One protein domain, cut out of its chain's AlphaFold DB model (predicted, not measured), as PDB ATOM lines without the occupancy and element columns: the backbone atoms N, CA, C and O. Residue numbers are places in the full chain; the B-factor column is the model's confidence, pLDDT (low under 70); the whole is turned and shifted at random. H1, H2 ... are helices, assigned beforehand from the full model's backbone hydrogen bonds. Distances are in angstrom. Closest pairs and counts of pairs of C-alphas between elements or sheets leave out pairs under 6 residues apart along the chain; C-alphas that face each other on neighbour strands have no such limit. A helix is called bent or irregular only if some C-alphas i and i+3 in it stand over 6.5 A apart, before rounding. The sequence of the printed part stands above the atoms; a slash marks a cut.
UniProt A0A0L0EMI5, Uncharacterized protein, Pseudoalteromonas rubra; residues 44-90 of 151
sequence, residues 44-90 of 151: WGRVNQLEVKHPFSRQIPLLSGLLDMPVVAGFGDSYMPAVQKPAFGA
ATOM      1  N   TRP A  44     187.989 161.340 157.102       91.50
ATOM      2  CA  TRP A  44     187.021 161.062 158.170       91.50
ATOM      3  C   TRP A  44     185.804 161.987 158.107       91.50
ATOM      4  O   TRP A  44     184.671 161.541 158.269       91.50
ATOM      5  N   GLY A  45     186.023 163.263 157.779       91.44
ATOM      6  CA  GLY A  45     184.948 164.242 157.656       91.44
ATOM      7  C   GLY A  45     183.922 163.920 156.569       91.44
ATOM      8  O   GLY A  45     182.798 164.402 156.675       91.44
ATOM      9  N   ARG A  46     184.264 163.081 155.577       88.94
ATOM     10  CA  ARG A  46     183.318 162.573 154.571       88.94
ATOM     11  C   ARG A  46     182.475 161.411 155.104       88.94
ATOM     12  O   ARG A  46     181.296 161.325 154.777       88.94
ATOM     13  N   VAL A  47     183.058 160.562 155.947       89.25
ATOM     14  CA  VAL A  47     182.362 159.443 156.602       89.25
ATOM     15  C   VAL A  47     181.413 159.956 157.688       89.25
ATOM     16  O   VAL A  47     180.281 159.496 157.794       89.25
ATOM     17  N   ASN A  48     181.852 160.944 158.473       91.50
ATOM     18  CA  ASN A  48     181.095 161.493 159.599       91.50
ATOM     19  C   ASN A  48     180.465 162.869 159.301       91.50
ATOM     20  O   ASN A  48     180.388 163.713 160.194       91.50
ATOM     21  N   GLN A  49     180.060 163.124 158.050       94.12
ATOM     22  CA  GLN A  49     179.464 164.404 157.630       94.12
ATOM     23  C   GLN A  49     178.326 164.827 158.555       94.12
ATOM     24  O   GLN A  49     177.434 164.035 158.834       94.12
ATOM     25  N   LEU A  50     178.332 166.082 159.004       93.44
ATOM     26  CA  LEU A  50     177.251 166.622 159.817       93.44
ATOM     27  C   LEU A  50     176.051 166.962 158.922       93.44
ATOM     28  O   LEU A  50     176.128 167.842 158.064       93.44
ATOM     29  N   GLU A  51     174.925 166.301 159.176       94.50
ATOM     30  CA  GLU A  51     173.666 166.422 158.440       94.50
ATOM     31  C   GLU A  51     172.521 166.837 159.382       94.50
ATOM     32  O   GLU A  51     171.652 166.040 159.762       94.50
ATOM     33  N   VAL A  52     172.488 168.117 159.766       93.38
ATOM     34  CA  VAL A  52     171.396 168.662 160.591       93.38
ATOM     35  C   VAL A  52     170.136 168.824 159.737       93.38
ATOM     36  O   VAL A  52     169.935 169.836 159.064       93.38
ATOM     37  N   LYS A  53     169.288 167.791 159.772       94.69
ATOM     38  CA  LYS A  53     168.026 167.709 159.025       94.69
ATOM     39  C   LYS A  53     166.810 168.004 159.894       94.69
ATOM     40  O   LYS A  53     166.691 167.481 161.005       94.69
ATOM     41  N   HIS A  54     165.871 168.767 159.351       94.56
ATOM     42  CA  HIS A  54     164.599 169.052 160.002       94.56
ATOM     43  C   HIS A  54     163.691 167.803 160.033       94.56
ATOM     44  O   HIS A  54     163.630 167.053 159.058       94.56
ATOM     45  N   PRO A  55     162.906 167.554 161.098       93.69
ATOM     46  CA  PRO A  55     162.006 166.395 161.141       93.69
ATOM     47  C   PRO A  55     161.032 166.310 159.956       93.69
ATOM     48  O   PRO A  55     160.760 165.220 159.458       93.69
ATOM     49  N   PHE A  56     160.543 167.454 159.469       95.75
ATOM     50  CA  PHE A  56     159.668 167.503 158.292       95.75
ATOM     51  C   PHE A  56     160.377 167.218 156.972       95.75
ATOM     52  O   PHE A  56     159.763 166.604 156.111       95.75
ATOM     53  N   SER A  57     161.644 167.598 156.794       96.06
ATOM     54  CA  SER A  57     162.362 167.285 155.551       96.06
ATOM     55  C   SER A  57     162.662 165.787 155.432       96.06
ATOM     56  O   SER A  57     162.639 165.237 154.336       96.06
ATOM     57  N   ARG A  58     162.828 165.091 156.568       93.00
ATOM     58  CA  ARG A  58     162.935 163.621 156.605       93.00
ATOM     59  C   ARG A  58     161.680 162.920 156.077       93.00
ATOM     60  O   ARG A  58     161.794 161.836 155.521       93.00
ATOM     61  N   GLN A  59     160.505 163.520 156.268       96.12
ATOM     62  CA  GLN A  59     159.226 162.983 155.782       96.12
ATOM     63  C   GLN A  59     158.854 163.531 154.398       96.12
ATOM     64  O   GLN A  59     158.204 162.847 153.615       96.12
ATOM     65  N   ILE A  60     159.268 164.764 154.095       96.94
ATOM     66  CA  ILE A  60     158.946 165.502 152.874       96.94
ATOM     67  C   ILE A  60     160.260 166.045 152.282       96.94
ATOM     68  O   ILE A  60     160.608 167.206 152.518       96.94
ATOM     69  N   PRO A  61     160.995 165.237 151.492       95.19
ATOM     70  CA  PRO A  61     162.332 165.594 150.996       95.19
ATOM     71  C   PRO A  61     162.393 166.896 150.185       95.19
ATOM     72  O   PRO A  61     163.423 167.565 150.156       95.19
ATOM     73  N   LEU A  62     161.278 167.312 149.573       97.25
ATOM     74  CA  LEU A  62     161.176 168.588 148.857       97.25
ATOM     75  C   LEU A  62     161.474 169.806 149.757       97.25
ATOM     76  O   LEU A  62     161.888 170.852 149.262       97.25
ATOM     77  N   LEU A  63     161.299 169.675 151.078       97.06
ATOM     78  CA  LEU A  63     161.553 170.749 152.040       97.06
ATOM     79  C   LEU A  63     163.020 170.846 152.486       97.06
ATOM     80  O   LEU A  63     163.368 171.814 153.163       97.06
ATOM     81  N   SER A  64     163.893 169.900 152.120       96.19
ATOM     82  CA  SER A  64     165.291 169.874 152.579       96.19
ATOM     83  C   SER A  64     166.054 171.156 152.259       96.19
ATOM     84  O   SER A  64     166.706 171.719 153.134       96.19
ATOM     85  N   GLY A  65     165.913 171.686 151.040       95.00
ATOM     86  CA  GLY A  65     166.587 172.929 150.648       95.00
ATOM     87  C   GLY A  65     166.211 174.126 151.527       95.00
ATOM     88  O   GLY A  65     167.045 174.994 151.770       95.00
ATOM     89  N   LEU A  66     164.986 174.140 152.060       95.88
ATOM     90  CA  LEU A  66     164.476 175.203 152.921       95.88
ATOM     91  C   LEU A  66     164.827 174.984 154.399       95.88
ATOM     92  O   LEU A  66     165.209 175.935 155.082       95.88
ATOM     93  N   LEU A  67     164.729 173.749 154.891       96.81
ATOM     94  CA  LEU A  67     164.766 173.456 156.328       96.81
ATOM     95  C   LEU A  67     166.102 172.896 156.832       96.81
ATOM     96  O   LEU A  67     166.442 173.100 157.992       96.81
ATOM     97  N   ASP A  68     166.862 172.194 155.995       96.62
ATOM     98  CA  ASP A  68     168.080 171.507 156.439       96.62
ATOM     99  C   ASP A  68     169.279 172.447 156.435       96.62
ATOM    100  O   ASP A  68     169.418 173.297 155.553       96.62
ATOM    101  N   MET A  69     170.193 172.276 157.386       95.88
ATOM    102  CA  MET A  69     171.460 173.003 157.343       95.88
ATOM    103  C   MET A  69     172.362 172.457 156.223       95.88
ATOM    104  O   MET A  69     172.221 171.295 155.835       95.88
ATOM    105  N   PRO A  70     173.299 173.270 155.693       94.50
ATOM    106  CA  PRO A  70     174.321 172.777 154.777       94.50
ATOM    107  C   PRO A  70     175.056 171.563 155.354       94.50
ATOM    108  O   PRO A  70     175.432 171.560 156.525       94.50
ATOM    109  N   VAL A  71     175.283 170.549 154.523       95.25
ATOM    110  CA  VAL A  71     176.118 169.410 154.912       95.25
ATOM    111  C   VAL A  71     177.568 169.876 154.976       95.25
ATOM    112  O   VAL A  71     178.056 170.529 154.053       95.25
ATOM    113  N   VAL A  72     178.248 169.561 156.073       94.06
ATOM    114  CA  VAL A  72     179.646 169.949 156.303       94.06
ATOM    115  C   VAL A  72     180.461 168.742 156.737       94.06
ATOM    116  O   VAL A  72     179.935 167.805 157.344       94.06
ATOM    117  N   ALA A  73     181.757 168.767 156.431       93.62
ATOM    118  CA  ALA A  73     182.675 167.739 156.894       93.62
ATOM    119  C   ALA A  73     182.645 167.670 158.425       93.62
ATOM    120  O   ALA A  73     182.744 168.690 159.108       93.62
ATOM    121  N   GLY A  74     182.477 166.466 158.961       88.50
ATOM    122  CA  GLY A  74     182.392 166.284 160.399       88.50
ATOM    123  C   GLY A  74     183.733 166.181 161.103       88.50
ATOM    124  O   GLY A  74     184.737 165.781 160.515       88.50
ATOM    125  N   PHE A  75     183.724 166.475 162.399       86.19
ATOM    126  CA  PHE A  75     184.828 166.180 163.302       86.19
ATOM    127  C   PHE A  75     184.296 165.475 164.549       86.19
ATOM    128  O   PHE A  75     183.115 165.570 164.874       86.19
ATOM    129  N   GLY A  76     185.172 164.757 165.247       89.75
ATOM    130  CA  GLY A  76     184.772 163.975 166.411       89.75
ATOM    131  C   GLY A  76     184.125 162.633 166.061       89.75
ATOM    132  O   GLY A  76     184.177 162.180 164.913       89.75
ATOM    133  N   ASP A  77     183.580 161.979 167.088       91.12
ATOM    134  CA  ASP A  77     182.971 160.644 167.033       91.12
ATOM    135  C   ASP A  77     182.127 160.408 168.305       91.12
ATOM    136  O   ASP A  77     182.186 161.158 169.276       91.12
ATOM    137  N   SER A  78     181.369 159.323 168.322       88.88
ATOM    138  CA  SER A  78     180.519 158.773 169.378       88.88
ATOM    139  C   SER A  78     181.126 158.762 170.785       88.88
ATOM    140  O   SER A  78     180.384 158.866 171.756       88.88
ATOM    141  N   TYR A  79     182.446 158.603 170.899       87.12
ATOM    142  CA  TYR A  79     183.150 158.415 172.174       87.12
ATOM    143  C   TYR A  79     184.235 159.470 172.424       87.12
ATOM    144  O   TYR A  79     185.202 159.214 173.137       87.12
ATOM    145  N   MET A  80     184.084 160.656 171.833       87.31
ATOM    146  CA  MET A  80     185.023 161.774 171.964       87.31
ATOM    147  C   MET A  80     184.367 162.964 172.679       87.31
ATOM    148  O   MET A  80     183.145 163.099 172.624       87.31
ATOM    149  N   PRO A  81     185.142 163.878 173.304       85.81
ATOM    150  CA  PRO A  81     184.594 165.124 173.852       85.81
ATOM    151  C   PRO A  81     183.817 165.933 172.805       85.81
ATOM    152  O   PRO A  81     182.754 166.481 173.088       85.81
ATOM    153  N   ALA A  82     184.321 165.949 171.568       87.38
ATOM    154  CA  ALA A  82     183.566 166.366 170.396       87.38
ATOM    155  C   ALA A  82     182.652 165.217 169.945       87.38
ATOM    156  O   ALA A  82     182.981 164.476 169.020       87.38
ATOM    157  N   VAL A  83     181.533 165.024 170.645       90.00
ATOM    158  CA  VAL A  83     180.581 163.968 170.296       90.00
ATOM    159  C   VAL A  83     179.811 164.337 169.029       90.00
ATOM    160  O   VAL A  83     179.072 165.323 169.005       90.00
ATOM    161  N   GLN A  84     179.977 163.539 167.973       91.44
ATOM    162  CA  GLN A  84     179.300 163.763 166.697       91.44
ATOM    163  C   GLN A  84     179.091 162.469 165.902       91.44
ATOM    164  O   GLN A  84     179.998 161.651 165.757       91.44
ATOM    165  N   LYS A  85     177.893 162.345 165.333       90.69
ATOM    166  CA  LYS A  85     177.482 161.433 164.257       90.69
ATOM    167  C   LYS A  85     176.738 162.247 163.187       90.69
ATOM    168  O   LYS A  85     176.337 163.375 163.483       90.69
ATOM    169  N   PRO A  86     176.412 161.692 162.007       90.62
ATOM    170  CA  PRO A  86     175.780 162.491 160.962       90.62
ATOM    171  C   PRO A  86     174.476 163.182 161.370       90.62
ATOM    172  O   PRO A  86     174.257 164.343 161.047       90.62
ATOM    173  N   ALA A  87     173.638 162.511 162.163       87.62
ATOM    174  CA  ALA A  87     172.354 163.041 162.628       87.62
ATOM    175  C   ALA A  87     172.298 163.308 164.148       87.62
ATOM    176  O   ALA A  87     171.202 163.396 164.706       87.62
ATOM    177  N   PHE A  88     173.446 163.380 164.834       88.69
ATOM    178  CA  PHE A  88     173.516 163.540 166.292       88.69
ATOM    179  C   PHE A  88     174.788 164.279 166.721       88.69
ATOM    180  O   PHE A  88     175.869 164.000 166.221       88.69
ATOM    181  N   GLY A  89     174.686 165.174 167.697       88.44
ATOM    182  CA  GLY A  89     175.834 165.896 168.236       88.44
ATOM    183  C   GLY A  89     175.403 166.954 169.243       88.44
ATOM    184  O   GLY A  89     174.255 166.960 169.696       88.44
ATOM    185  N   ALA A  90     176.319 167.853 169.590       89.19
ATOM    186  CA  ALA A  90     176.012 168.971 170.472       89.19
ATOM    187  C   ALA A  90     174.957 169.902 169.843       89.19
ATOM    188  O   ALA A  90     175.050 170.286 168.683       89.19
TER     189      ALA A  90
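AT A GLANCE: This is residues 44 to 90 of the 151 residues of an uncharacterized protein of Pseudoalteromonas rubra (UniProt A0A0L0EMI5). The model has little regular structure: H2 and H3 make a small helical head at one end, and two extended stretches, residues 48 to 54 and 68 to 73, run between it and the other end, where H1 and the looping residues 74 to 90 lie. The printed part has 47 residues with three named helices, in the order H1, H2, H3, and no named strand; the class is all helix, with 16 residues in named elements. It is only just loose, close to compact, with a radius of gyration of the C-alphas of 11.5 A, and spans 33 by 16 by 12 A.

IN THESE COORDINATES: Find C-alpha 61 at (162.332, 165.594, 150.996); from there H3, residues 61 to 67, runs 9.8 A to C-alpha 67. It is irregular: C-alphas 62 and 65 are 7.2 A apart. H2 is residues 55 to 59, 6.9 A. H1, residues 44 to 47, 5.2 A, begins at (187.021, 161.062, 158.170).

HOW THE PARTS SIT: Look at Ser 57 and Ser 64: their C-alphas, 4.9 A apart, are the closest of H2 and H3, which touch only at the corner by their tight link. H1 is apart from both. O i to N i+4 pairs within hydrogen-bond range are 1 of 3 in H3 and 0 of 1 in H2, O i to N i+3 pairs 3 of 4 and 1 of 2; H1 is too short for an i+4 pair. Residues 84 to 85 pair with 88 to 89, antiparallel.

THE WHOLE: The C-alphas farthest apart, of Leu 62 and Pro 81, are 34.4 A apart. The printed part has no cut, neither link between helices is long, and no printed residue is under 70 in pLDDT.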